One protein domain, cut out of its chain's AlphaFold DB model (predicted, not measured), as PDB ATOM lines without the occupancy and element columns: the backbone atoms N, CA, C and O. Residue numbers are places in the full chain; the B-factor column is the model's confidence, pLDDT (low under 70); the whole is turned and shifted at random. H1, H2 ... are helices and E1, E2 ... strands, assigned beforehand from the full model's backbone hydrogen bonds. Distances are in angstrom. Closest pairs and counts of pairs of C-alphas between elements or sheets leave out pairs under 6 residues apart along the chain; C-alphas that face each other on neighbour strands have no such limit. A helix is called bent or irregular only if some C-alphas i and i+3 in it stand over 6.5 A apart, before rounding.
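Overview. This is residues 2 to 87 of the 93 residues of the protein "Glycine oxidase" of Raoultella terrigena (UniProt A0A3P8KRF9). Two lobes of unequal size stand far apart, joined by an arm of chain that stands free at residues 15 to 23. The small lobe is a corner of two short helices, H1 and H2; in the larger one the long helix H3 packs on the short hairpin E1 and E2, and the short helix H4 sits beside E1. The printed part has 86 residues, with four named helices and two named strands in the order H1 H2 E1 E2 H3 H4; the sheet E1 - E2 is antiparallel. The class is mostly helix, though under half of the residues are in named elements. The whole is extended, with a radius of gyration of the C-alphas of 18.7 A and spans of 56 by 25 by 20 A.

Along the chain. H1 is residues 2 to 8, 10.2 A long, with C-alpha 2 at (152.094, 170.081, 144.676). H2 is residues 10 to 14, 8.3 A. E1 is residues 34 to 37, 8.9 A, with C-alpha 34 at (126.394, 160.961, 125.390). E2 is residues 45 to 48, 9.7 A. H3 is residues 54 to 70, 22.6 A; it is irregular, with C-alphas 56 and 59 7.6 A apart, and has a kink of 34 degrees near residue 61. H4 is residues 83 to 86, 6.1 A, with C-alpha 86 at (124.399, 167.794, 120.176).

Arrangement. H1 and H2 touch only at the corner by their tight link, and only just, with 3 pairs of C-alphas within 8 A; the closest are those of Arg 6 and Leu 12, 6.0 A apart. H1 is apart from E1, E2, H3 and H4. E1 and E2 form an antiparallel hairpin, their directions at 176 degrees; N 34 and O 48 at 2.8 A and N 46 and O 36 at 2.8 A are within hydrogen-bond range. The closest C-alphas of E1 and H3 are those of Gly 36 and Leu 65, 5.9 A apart. Those of E2 and H3 are Ala 47 and Ser 61, 7.3 A apart. The closest C-alphas of E1 and H4 are those of Leu 34 and Pro 83, 4.9 A apart. H3 and H4 are apart. Of the O i to N i+4 pairs, 1 of 3 is within hydrogen-bond range in H1, 0 of 1 in H2 and 11 of 13 in H3; H4 is too short for such a pair. Of the O i to N i+3 pairs, 4 of 4 are within range in H1 and 2 of 2 in H2.

Size, cuts and confidence. The two C-alphas farthest apart are those of Glu 14 and Arg 42, at 56.4 A. The printed part has no cut. The links H2 to E1, 19 residues, and H3 to H4, 12 residues, are long. The mean pLDDT of the printed part is 95.0, and no printed residue is under 70.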
ATOM      1  N   LEU A   2     151.481 170.361 143.364       92.19
ATOM      2  CA  LEU A   2     152.094 170.081 144.676       92.19
ATOM      3  C   LEU A   2     152.209 171.306 145.596       92.19
ATOM      4  O   LEU A   2     151.854 171.221 146.765       92.19
ATOM      5  N   GLY A   3     152.617 172.465 145.065       93.94
ATOM      6  CA  GLY A   3     152.644 173.710 145.849       93.94
ATOM      7  C   GLY A   3     151.272 174.084 146.422       93.94
ATOM      8  O   GLY A   3     151.172 174.437 147.590       93.94
ATOM      9  N   ARG A   4     150.198 173.908 145.634       95.69
ATOM     10  CA  ARG A   4     148.814 174.116 146.089       95.69
ATOM     11  C   ARG A   4     148.395 173.074 147.128       95.69
ATOM     12  O   ARG A   4     147.773 173.437 148.112       95.69
ATOM     13  N   ALA A   5     148.758 171.802 146.953       95.62
ATOM     14  CA  ALA A   5     148.450 170.753 147.929       95.62
ATOM     15  C   ALA A   5     149.086 171.032 149.306       95.62
ATOM     16  O   ALA A   5     148.425 170.876 150.328       95.62
ATOM     17  N   ARG A   6     150.328 171.536 149.335       96.00
ATOM     18  CA  ARG A   6     151.039 171.905 150.574       96.00
ATOM     19  C   ARG A   6     150.397 173.060 151.345       96.00
ATOM     20  O   ARG A   6     150.618 173.162 152.543       96.00
ATOM     21  N   GLN A   7     149.607 173.910 150.684       96.94
ATOM     22  CA  GLN A   7     148.835 174.953 151.373       96.94
ATOM     23  C   GLN A   7     147.722 174.355 152.246       96.94
ATOM     24  O   GLN A   7     147.383 174.940 153.267       96.94
ATOM     25  N   PHE A   8     147.176 173.194 151.863       97.19
ATOM     26  CA  PHE A   8     146.134 172.495 152.622       97.19
ATOM     27  C   PHE A   8     146.706 171.475 153.611       97.19
ATOM     28  O   PHE A   8     146.174 171.321 154.704       97.19
ATOM     29  N   LEU A   9     147.786 170.781 153.235       97.06
ATOM     30  CA  LEU A   9     148.441 169.780 154.077       97.06
ATOM     31  C   LEU A   9     149.971 169.925 153.989       97.06
ATOM     32  O   LEU A   9     150.600 169.305 153.124       97.06
ATOM     33  N   PRO A  10     150.590 170.756 154.851       96.00
ATOM     34  CA  PRO A  10     152.012 171.099 154.755       96.00
ATOM     35  C   PRO A  10     152.966 169.901 154.824       96.00
ATOM     36  O   PRO A  10     153.960 169.875 154.094       96.00
ATOM     37  N   THR A  11     152.627 168.888 155.626       96.62
ATOM     38  CA  THR A  11     153.430 167.669 155.830       96.62
ATOM     39  C   THR A  11     153.595 166.826 154.561       96.62
ATOM     40  O   THR A  11     154.533 166.042 154.467       96.62
ATOM     41  N   LEU A  12     152.776 167.038 153.518       95.06
ATOM     42  CA  LEU A  12     152.999 166.421 152.200       95.06
ATOM     43  C   LEU A  12     154.360 166.787 151.593       95.06
ATOM     44  O   LEU A  12     154.856 166.059 150.738       95.06
ATOM     45  N   GLY A  13     154.957 167.913 152.002       93.81
ATOM     46  CA  GLY A  13     156.277 168.340 151.541       93.81
ATOM     47  C   GLY A  13     157.439 167.460 152.008       93.81
ATOM     48  O   GLY A  13     158.529 167.603 151.464       93.81
ATOM     49  N   GLU A  14     157.210 166.584 152.986       95.81
ATOM     50  CA  GLU A  14     158.221 165.697 153.579       95.81
ATOM     51  C   GLU A  14     158.166 164.272 153.000       95.81
ATOM     52  O   GLU A  14     159.039 163.452 153.275       95.81
ATOM     53  N   LEU A  15     157.144 163.962 152.193       95.75
ATOM     54  CA  LEU A  15     156.922 162.629 151.638       95.75
ATOM     55  C   LEU A  15     157.567 162.460 150.255       95.75
ATOM     56  O   LEU A  15     157.614 163.387 149.444       95.75
ATOM     57  N   ASN A  16     157.982 161.230 149.948       96.31
ATOM     58  CA  ASN A  16     158.490 160.866 148.626       96.31
ATOM     59  C   ASN A  16     157.348 160.683 147.615       96.31
ATOM     60  O   ASN A  16     156.349 160.014 147.887       96.31
ATOM     61  N   ILE A  17     157.523 161.220 146.407       94.31
ATOM     62  CA  ILE A  17     156.588 161.016 145.295       94.31
ATOM     63  C   ILE A  17     156.813 159.621 144.706       94.31
ATOM     64  O   ILE A  17     157.899 159.317 144.227       94.31
ATOM     65  N   ILE A  18     155.763 158.796 144.684       96.81
ATOM     66  CA  ILE A  18     155.824 157.444 144.106       96.81
ATOM     67  C   ILE A  18     155.747 157.490 142.572       96.81
ATOM     68  O   ILE A  18     156.431 156.732 141.885       96.81
ATOM     69  N   ARG A  19     154.887 158.356 142.013       96.88
ATOM     70  CA  ARG A  19     154.652 158.483 140.565       96.88
ATOM     71  C   ARG A  19     153.942 159.795 140.227       96.88
ATOM     72  O   ARG A  19     153.153 160.302 141.021       96.88
ATOM     73  N   CYS A  20     154.141 160.277 139.002       96.50
ATOM     74  CA  CYS A  20     153.253 161.234 138.342       96.50
ATOM     75  C   CYS A  20     152.745 160.637 137.026       96.50
ATOM     76  O   CYS A  20     153.482 159.930 136.341       96.50
ATOM     77  N   TRP A  21     151.490 160.907 136.678       97.12
ATOM     78  CA  TRP A  21     150.918 160.512 135.395       97.12
ATOM     79  C   TRP A  21     149.883 161.536 134.936       97.12
ATOM     80  O   TRP A  21     149.405 162.361 135.716       97.12
ATOM     81  N   SER A  22     149.536 161.452 133.660       95.94
ATOM     82  CA  SER A  22     148.465 162.215 133.033       95.94
ATOM     83  C   SER A  22     147.540 161.267 132.280       95.94
ATOM     84  O   SER A  22     147.936 160.163 131.907       95.94
ATOM     85  N   GLY A  23     146.311 161.705 132.037       93.69
ATOM     86  CA  GLY A  23     145.336 160.986 131.229       93.69
ATOM     87  C   GLY A  23     144.381 161.964 130.561       93.69
ATOM     88  O   GLY A  23     144.232 163.100 131.015       93.69
ATOM     89  N   PHE A  24     143.753 161.524 129.476       93.69
ATOM     90  CA  PHE A  24     142.750 162.317 128.780       93.69
ATOM     91  C   PHE A  24     141.400 162.192 129.475       93.69
ATOM     92  O   PHE A  24     140.988 161.101 129.863       93.69
ATOM     93  N   ARG A  25     140.699 163.318 129.591       94.62
ATOM     94  CA  ARG A  25     139.301 163.351 130.003       94.62
ATOM     95  C   ARG A  25     138.459 163.625 128.774       94.62
ATOM     96  O   ARG A  25     138.552 164.694 128.178       94.62
ATOM     97  N   ALA A  26     137.683 162.628 128.367       92.31
ATOM     98  CA  ALA A  26     136.776 162.771 127.243       92.31
ATOM     99  C   ALA A  26     135.561 163.580 127.704       92.31
ATOM    100  O   ALA A  26     134.695 163.041 128.386       92.31
ATOM    101  N   ALA A  27     135.519 164.863 127.355       94.19
ATOM    102  CA  ALA A  27     134.362 165.725 127.555       94.19
ATOM    103  C   ALA A  27     133.575 165.852 126.248       94.19
ATOM    104  O   ALA A  27     134.153 165.930 125.163       94.19
ATOM    105  N   SER A  28     132.254 165.891 126.354       94.06
ATOM    106  CA  SER A  28     131.394 166.396 125.287       94.06
ATOM    107  C   SER A  28     131.422 167.931 125.249       94.06
ATOM    108  O   SER A  28     131.949 168.585 126.152       94.06
ATOM    109  N   GLN A  29     130.820 168.520 124.213       92.38
ATOM    110  CA  GLN A  29     130.767 169.975 124.050       92.38
ATOM    111  C   GLN A  29     130.022 170.689 125.190       92.38
ATOM    112  O   GLN A  29     130.374 171.817 125.528       92.38
ATOM    113  N   ASP A  30     129.003 170.053 125.768       93.19
ATOM    114  CA  ASP A  30     128.166 170.620 126.831       93.19
ATOM    115  C   ASP A  30     128.524 170.099 128.233       93.19
ATOM    116  O   ASP A  30     127.853 170.432 129.205       93.19
ATOM    117  N   GLY A  31     129.570 169.274 128.347       92.31
ATOM    118  CA  GLY A  31     130.022 168.684 129.606       92.31
ATOM    119  C   GLY A  31     129.195 167.495 130.108       92.31
ATOM    120  O   GLY A  31     129.588 166.877 131.095       92.31
ATOM    121  N   ASN A  32     128.094 167.129 129.438       94.50
ATOM    122  CA  ASN A  32     127.278 165.961 129.787       94.50
ATOM    123  C   ASN A  32     127.652 164.734 128.940       94.50
ATOM    124  O   ASN A  32     127.916 164.870 127.743       94.50
ATOM    125  N   PRO A  33     127.600 163.502 129.468       96.75
ATOM    126  CA  PRO A  33     127.878 162.326 128.652       96.75
ATOM    127  C   PRO A  33     126.849 162.143 127.522       96.75
ATOM    128  O   PRO A  33     125.720 162.640 127.571       96.75
ATOM    129  N   LEU A  34     127.258 161.441 126.468       97.38
ATOM    130  CA  LEU A  34     126.394 160.961 125.390       97.38
ATOM    131  C   LEU A  34     126.064 159.498 125.685       97.38
ATOM    132  O   LEU A  34     126.954 158.650 125.598       97.38
ATOM    133  N   ILE A  35     124.814 159.222 126.056       97.62
ATOM    134  CA  ILE A  35     124.325 157.897 126.449       97.62
ATOM    135  C   ILE A  35     123.058 157.592 125.652       97.62
ATOM    136  O   ILE A  35     122.004 158.174 125.906       97.62
ATOM    137  N   GLY A  36     123.157 156.687 124.680       97.31
ATOM    138  CA  GLY A  36     122.017 156.286 123.853       97.31
ATOM    139  C   GLY A  36     122.360 156.086 122.376       97.31
ATOM    140  O   GLY A  36     123.541 156.012 122.016       97.31
ATOM    141  N   PRO A  37     121.348 155.980 121.501       97.25
ATOM    142  CA  PRO A  37     121.552 155.681 120.090       97.25
ATOM    143  C   PRO A  37     122.196 156.857 119.347       97.25
ATOM    144  O   PRO A  37     121.910 158.030 119.603       97.25
ATOM    145  N   HIS A  38     123.050 156.547 118.374       96.38
ATOM    146  CA  HIS A  38     123.578 157.545 117.455       96.38
ATOM    147  C   HIS A  38     122.444 158.074 116.561       96.38
ATOM    148  O   HIS A  38     121.737 157.275 115.941       96.38
ATOM    149  N   PRO A  39     122.296 159.399 116.394       93.81
ATOM    150  CA  PRO A  39     121.078 159.963 115.815       93.81
ATOM    151  C   PRO A  39     120.865 159.624 114.331       93.81
ATOM    152  O   PRO A  39     119.732 159.534 113.876       93.81
ATOM    153  N   SER A  40     121.940 159.402 113.568       94.25
ATOM    154  CA  SER A  40     121.866 159.079 112.132       94.25
ATOM    155  C   SER A  40     122.397 157.693 111.746       94.25
ATOM    156  O   SER A  40     122.376 157.335 110.570       94.25
ATOM    157  N   ARG A  41     122.890 156.888 112.700       95.50
ATOM    158  CA  ARG A  41     123.543 155.596 112.410       95.50
ATOM    159  C   ARG A  41     122.841 154.483 113.167       95.50
ATOM    160  O   ARG A  41     123.080 154.286 114.355       95.50
ATOM    161  N   ARG A  42     121.974 153.748 112.464       95.31
ATOM    162  CA  ARG A  42     121.244 152.613 113.047       95.31
ATOM    163  C   ARG A  42     122.215 151.570 113.601       95.31
ATOM    164  O   ARG A  42     123.194 151.230 112.945       95.31
ATOM    165  N   GLY A  43     121.916 151.066 114.795       95.62
ATOM    166  CA  GLY A  43     122.720 150.047 115.475       95.62
ATOM    167  C   GLY A  43     123.977 150.571 116.176       95.62
ATOM    168  O   GLY A  43     124.612 149.802 116.889       95.62
ATOM    169  N   LEU A  44     124.329 151.855 116.033       97.50
ATOM    170  CA  LEU A  44     125.427 152.461 116.783       97.50
ATOM    171  C   LEU A  44     124.901 153.099 118.073       97.50
ATOM    172  O   LEU A  44     123.978 153.909 118.036       97.50
ATOM    173  N   TRP A  45     125.540 152.773 119.192       97.88
ATOM    174  CA  TRP A  45     125.208 153.272 120.524       97.88
ATOM    175  C   TRP A  45     126.420 153.947 121.153       97.88
ATOM    176  O   TRP A  45     127.554 153.518 120.939       97.88
ATOM    177  N   LEU A  46     126.180 155.013 121.908       97.62
ATOM    178  CA  LEU A  46     127.212 155.811 122.555       97.62
ATOM    179  C   LEU A  46     127.084 155.713 124.076       97.62
ATOM    180  O   LEU A  46     125.979 155.719 124.615       97.62
ATOM    181  N   ALA A  47     128.236 155.652 124.740       97.44
ATOM    182  CA  ALA A  47     128.411 155.794 126.182       97.44
ATOM    183  C   ALA A  47     129.775 156.460 126.420       97.44
ATOM    184  O   ALA A  47     130.756 155.808 126.770       97.44
ATOM    185  N   LEU A  48     129.862 157.753 126.110       96.38
ATOM    186  CA  LEU A  48     131.123 158.506 126.084       96.38
ATOM    187  C   LEU A  48     130.943 159.927 126.623       96.38
ATOM    188  O   LEU A  48     129.819 160.395 126.778       96.38
ATOM    189  N   GLY A  49     132.041 160.649 126.849       96.62
ATOM    190  CA  GLY A  49     131.975 162.072 127.204       96.62
ATOM    191  C   GLY A  49     131.793 162.362 128.699       96.62
ATOM    192  O   GLY A  49     131.401 163.469 129.047       96.62
ATOM    193  N   HIS A  50     132.058 161.393 129.581       97.00
ATOM    194  CA  HIS A  50     131.862 161.507 131.037       97.00
ATOM    195  C   HIS A  50     132.882 162.380 131.790       97.00
ATOM    196  O   HIS A  50     132.828 162.463 133.018       97.00
ATOM    197  N   GLU A  51     133.838 162.989 131.089       94.62
ATOM    198  CA  GLU A  51     134.915 163.804 131.664       94.62
ATOM    199  C   GLU A  51     135.603 163.071 132.837       94.62
ATOM    200  O   GLU A  51     136.092 161.953 132.680       94.62
ATOM    201  N   GLY A  52     135.657 163.684 134.014       93.50
ATOM    202  CA  GLY A  52     136.265 163.179 135.236       93.50
ATOM    203  C   GLY A  52     135.290 162.479 136.176       93.50
ATOM    204  O   GLY A  52     135.722 162.038 137.237       93.50
ATOM    205  N   LEU A  53     134.009 162.367 135.809       94.69
ATOM    206  CA  LEU A  53     132.988 161.690 136.616       94.69
ATOM    207  C   LEU A  53     132.686 160.266 136.138       94.69
ATOM    208  O   LEU A  53     131.923 159.565 136.796       94.69
ATOM    209  N   GLY A  54     133.326 159.803 135.058       95.38
ATOM    210  CA  GLY A  54     133.034 158.505 134.439       95.38
ATOM    211  C   GLY A  54     133.064 157.312 135.393       95.38
ATOM    212  O   GLY A  54     132.193 156.457 135.297       95.38
ATOM    213  N   VAL A  55     133.994 157.272 136.354       96.50
ATOM    214  CA  VAL A  55     134.041 156.193 137.363       96.50
ATOM    215  C   VAL A  55     132.815 156.240 138.275       96.50
ATOM    216  O   VAL A  55     132.173 155.220 138.502       96.50
ATOM    217  N   THR A  56     132.468 157.424 138.777       96.69
ATOM    218  CA  THR A  56     131.335 157.621 139.686       96.69
ATOM    219  C   THR A  56     130.001 157.332 138.998       96.69
ATOM    220  O   THR A  56     129.128 156.710 139.593       96.69
ATOM    221  N   THR A  57     129.835 157.762 137.745       95.69
ATOM    222  CA  THR A  57     128.560 157.672 137.016       95.69
ATOM    223  C   THR A  57     128.415 156.408 136.170       95.69
ATOM    224  O   THR A  57     127.387 156.246 135.509       95.69
ATOM    225  N   ALA A  58     129.419 155.527 136.135       97.06
ATOM    226  CA  ALA A  58     129.397 154.328 135.297       97.06
ATOM    227  C   ALA A  58     128.171 153.423 135.545       97.06
ATOM    228  O   ALA A  58     127.532 153.068 134.553       97.06
ATOM    229  N   PRO A  59     127.774 153.099 136.797       96.75
ATOM    230  CA  PRO A  59     126.618 152.229 137.035       96.75
ATOM    231  C   PRO A  59     125.313 152.822 136.494       96.75
ATOM    232  O   PRO A  59     124.631 152.189 135.696       96.75
ATOM    233  N   ALA A  60     125.031 154.087 136.821       95.81
ATOM    234  CA  ALA A  60     123.843 154.783 136.330       95.81
ATOM    235  C   ALA A  60     123.840 154.924 134.795       95.81
ATOM    236  O   ALA A  60     122.796 154.817 134.158       95.81
ATOM    237  N   SER A  61     125.014 155.123 134.181       96.88
ATOM    238  CA  SER A  61     125.133 155.168 132.718       96.88
ATOM    239  C   SER A  61     124.792 153.822 132.078       96.88
ATOM    240  O   SER A  61     124.145 153.793 131.034       96.88
ATOM    241  N   ALA A  62     125.221 152.716 132.695       96.88
ATOM    242  CA  ALA A  62     124.920 151.371 132.224       96.88
ATOM    243  C   ALA A  62     123.427 151.052 132.359       96.88
ATOM    244  O   ALA A  62     122.827 150.591 131.396       96.88
ATOM    245  N   GLU A  63     122.813 151.359 133.504       96.50
ATOM    246  CA  GLU A  63     121.369 151.187 133.715       96.50
ATOM    247  C   GLU A  63     120.550 151.959 132.675       96.50
ATOM    248  O   GLU A  63     119.665 151.394 132.034       96.50
ATOM    249  N   LEU A  64     120.897 153.230 132.443       96.88
ATOM    250  CA  LEU A  64     120.226 154.068 131.453       96.88
ATOM    251  C   LEU A  64     120.380 153.519 130.027       96.88
ATOM    252  O   LEU A  64     119.431 153.558 129.243       96.88
ATOM    253  N   LEU A  65     121.567 153.022 129.671       97.00
ATOM    254  CA  LEU A  65     121.827 152.450 128.352       97.00
ATOM    255  C   LEU A  65     121.083 151.121 128.153       97.00
ATOM    256  O   LEU A  65     120.489 150.909 127.099       97.00
ATOM    257  N   CYS A  66     121.085 150.246 129.161       96.75
ATOM    258  CA  CYS A  66     120.377 148.967 129.133       96.75
ATOM    259  C   CYS A  66     118.865 149.162 129.010       96.75
ATOM    260  O   CYS A  66     118.253 148.525 128.156       96.75
ATOM    261  N   ALA A  67     118.278 150.084 129.782       96.94
ATOM    262  CA  ALA A  67     116.854 150.395 129.684       96.94
ATOM    263  C   ALA A  67     116.475 150.834 128.258       96.94
ATOM    264  O   ALA A  67     115.507 150.335 127.687       96.94
ATOM    265  N   GLN A  68     117.289 151.691 127.629       96.06
ATOM    266  CA  GLN A  68     117.070 152.097 126.237       96.06
ATOM    267  C   GLN A  68     117.214 150.931 125.243       96.06
ATOM    268  O   GLN A  68     116.418 150.823 124.312       96.06
ATOM    269  N   LEU A  69     118.219 150.068 125.420       95.88
ATOM    270  CA  LEU A  69     118.470 148.917 124.542       95.88
ATOM    271  C   LEU A  69     117.350 147.871 124.599       95.88
ATOM    272  O   LEU A  69     117.032 147.266 123.576       95.88
ATOM    273  N   LEU A  70     116.768 147.659 125.781       96.19
ATOM    274  CA  LEU A  70     115.718 146.668 126.027       96.19
ATOM    275  C   LEU A  70     114.299 147.224 125.824       96.19
ATOM    276  O   LEU A  70     113.337 146.462 125.845       96.19
ATOM    277  N   GLY A  71     114.156 148.536 125.600       94.62
ATOM    278  CA  GLY A  71     112.848 149.190 125.496       94.62
ATOM    279  C   GLY A  71     112.102 149.252 126.833       94.62
ATOM    280  O   GLY A  71     110.873 149.225 126.861       94.62
ATOM    281  N   GLU A  72     112.839 149.309 127.940       94.69
ATOM    282  CA  GLU A  72     112.311 149.340 129.302       94.69
ATOM    283  C   GLU A  72     112.217 150.774 129.845       94.69
ATOM    284  O   GLU A  72     112.891 151.699 129.384       94.69
ATOM    285  N   HIS A  73     111.393 150.961 130.878       88.81
ATOM    286  CA  HIS A  73     111.315 152.228 131.601       88.81
ATOM    287  C   HIS A  73     112.411 152.277 132.670       88.81
ATOM    288  O   HIS A  73     112.345 151.566 133.671       88.81
ATOM    289  N   GLY A  74     113.418 153.124 132.455       87.19
ATOM    290  CA  GLY A  74     114.463 153.390 133.442       87.19
ATOM    291  C   GLY A  74     114.005 154.345 134.549       87.19
ATOM    292  O   GLY A  74     113.039 155.090 134.396       87.19
ATOM    293  N   ALA A  75     114.748 154.371 135.660       87.81
ATOM    294  CA  ALA A  75     114.511 155.311 136.762       87.81
ATOM    295  C   ALA A  75     114.820 156.778 136.396       87.81
ATOM    296  O   ALA A  75     114.353 157.699 137.065       87.81
ATOM    297  N   LEU A  76     115.619 156.998 135.348       88.62
ATOM    298  CA  LEU A  76     116.027 158.311 134.858       88.62
ATOM    299  C   LEU A  76     115.519 158.515 133.429       88.62
ATOM    300  O   LEU A  76     115.652 157.627 132.586       88.62
ATOM    301  N   ALA A  77     114.991 159.706 133.143       90.50
ATOM    302  CA  ALA A  77     114.652 160.107 131.780       90.50
ATOM    303  C   ALA A  77     115.942 160.366 130.971       90.50
ATOM    304  O   ALA A  77     116.814 161.094 131.453       90.50
ATOM    305  N   PRO A  78     116.098 159.811 129.755       92.88
ATOM    306  CA  PRO A  78     117.363 159.863 129.020       92.88
ATOM    307  C   PRO A  78     117.632 161.205 128.328       92.88
ATOM    308  O   PRO A  78     118.758 161.427 127.887       92.88
ATOM    309  N   ASP A  79     116.635 162.087 128.213       93.50
ATOM    310  CA  ASP A  79     116.639 163.237 127.294       93.50
ATOM    311  C   ASP A  79     117.879 164.132 127.422       93.50
ATOM    312  O   ASP A  79     118.467 164.537 126.418       93.50
ATOM    313  N   ALA A  80     118.334 164.377 128.655       93.00
ATOM    314  CA  ALA A  80     119.512 165.199 128.940       93.00
ATOM    315  C   ALA A  80     120.835 164.588 128.432       93.00
ATOM    316  O   ALA A  80     121.819 165.304 128.249       93.00
ATOM    317  N   TRP A  81     120.868 163.276 128.190       96.00
ATOM    318  CA  TRP A  81     122.069 162.528 127.815       96.00
ATOM    319  C   TRP A  81     121.998 161.915 126.419       96.00
ATOM    320  O   TRP A  81     123.011 161.400 125.939       96.00
ATOM    321  N   LEU A  82     120.867 162.032 125.720       96.62
ATOM    322  CA  LEU A  82     120.745 161.528 124.355       96.62
ATOM    323  C   LEU A  82     121.779 162.192 123.430       96.62
ATOM    324  O   LEU A  82     121.924 163.419 123.452       96.62
ATOM    325  N   PRO A  83     122.481 161.422 122.573       96.25
ATOM    326  CA  PRO A  83     123.439 161.982 121.618       96.25
ATOM    327  C   PRO A  83     122.838 163.006 120.651       96.25
ATOM    328  O   PRO A  83     123.514 163.953 120.251       96.25
ATOM    329  N   ALA A  84     121.562 162.829 120.293       95.19
ATOM    330  CA  ALA A  84     120.836 163.700 119.371       95.19
ATOM    331  C   ALA A  84     120.835 165.175 119.805       95.19
ATOM    332  O   ALA A  84     120.796 166.054 118.950       95.19
ATOM    333  N   ARG A  85     120.961 165.462 121.109       94.00
ATOM    334  CA  ARG A  85     120.955 166.835 121.633       94.00
ATOM    335  C   ARG A  85     122.107 167.703 121.110       94.00
ATOM    336  O   ARG A  85     121.990 168.921 121.098       94.00
ATOM    337  N   LEU A  86     123.227 167.088 120.711       91.31
ATOM    338  CA  LEU A  86     124.399 167.794 120.176       91.31
ATOM    339  C   LEU A  86     124.463 167.770 118.646       91.31
ATOM    340  O   LEU A  86     125.398 168.316 118.058       91.31
ATOM    341  N   GLN A  87     123.492 167.148 117.979       84.81
ATOM    342  CA  GLN A  87     123.439 167.170 116.530       84.81
ATOM    343  C   GLN A  87     122.960 168.550 116.071       84.81
ATOM    344  O   GLN A  87     121.789 168.900 116.211       84.81
TER     345      GLN A  87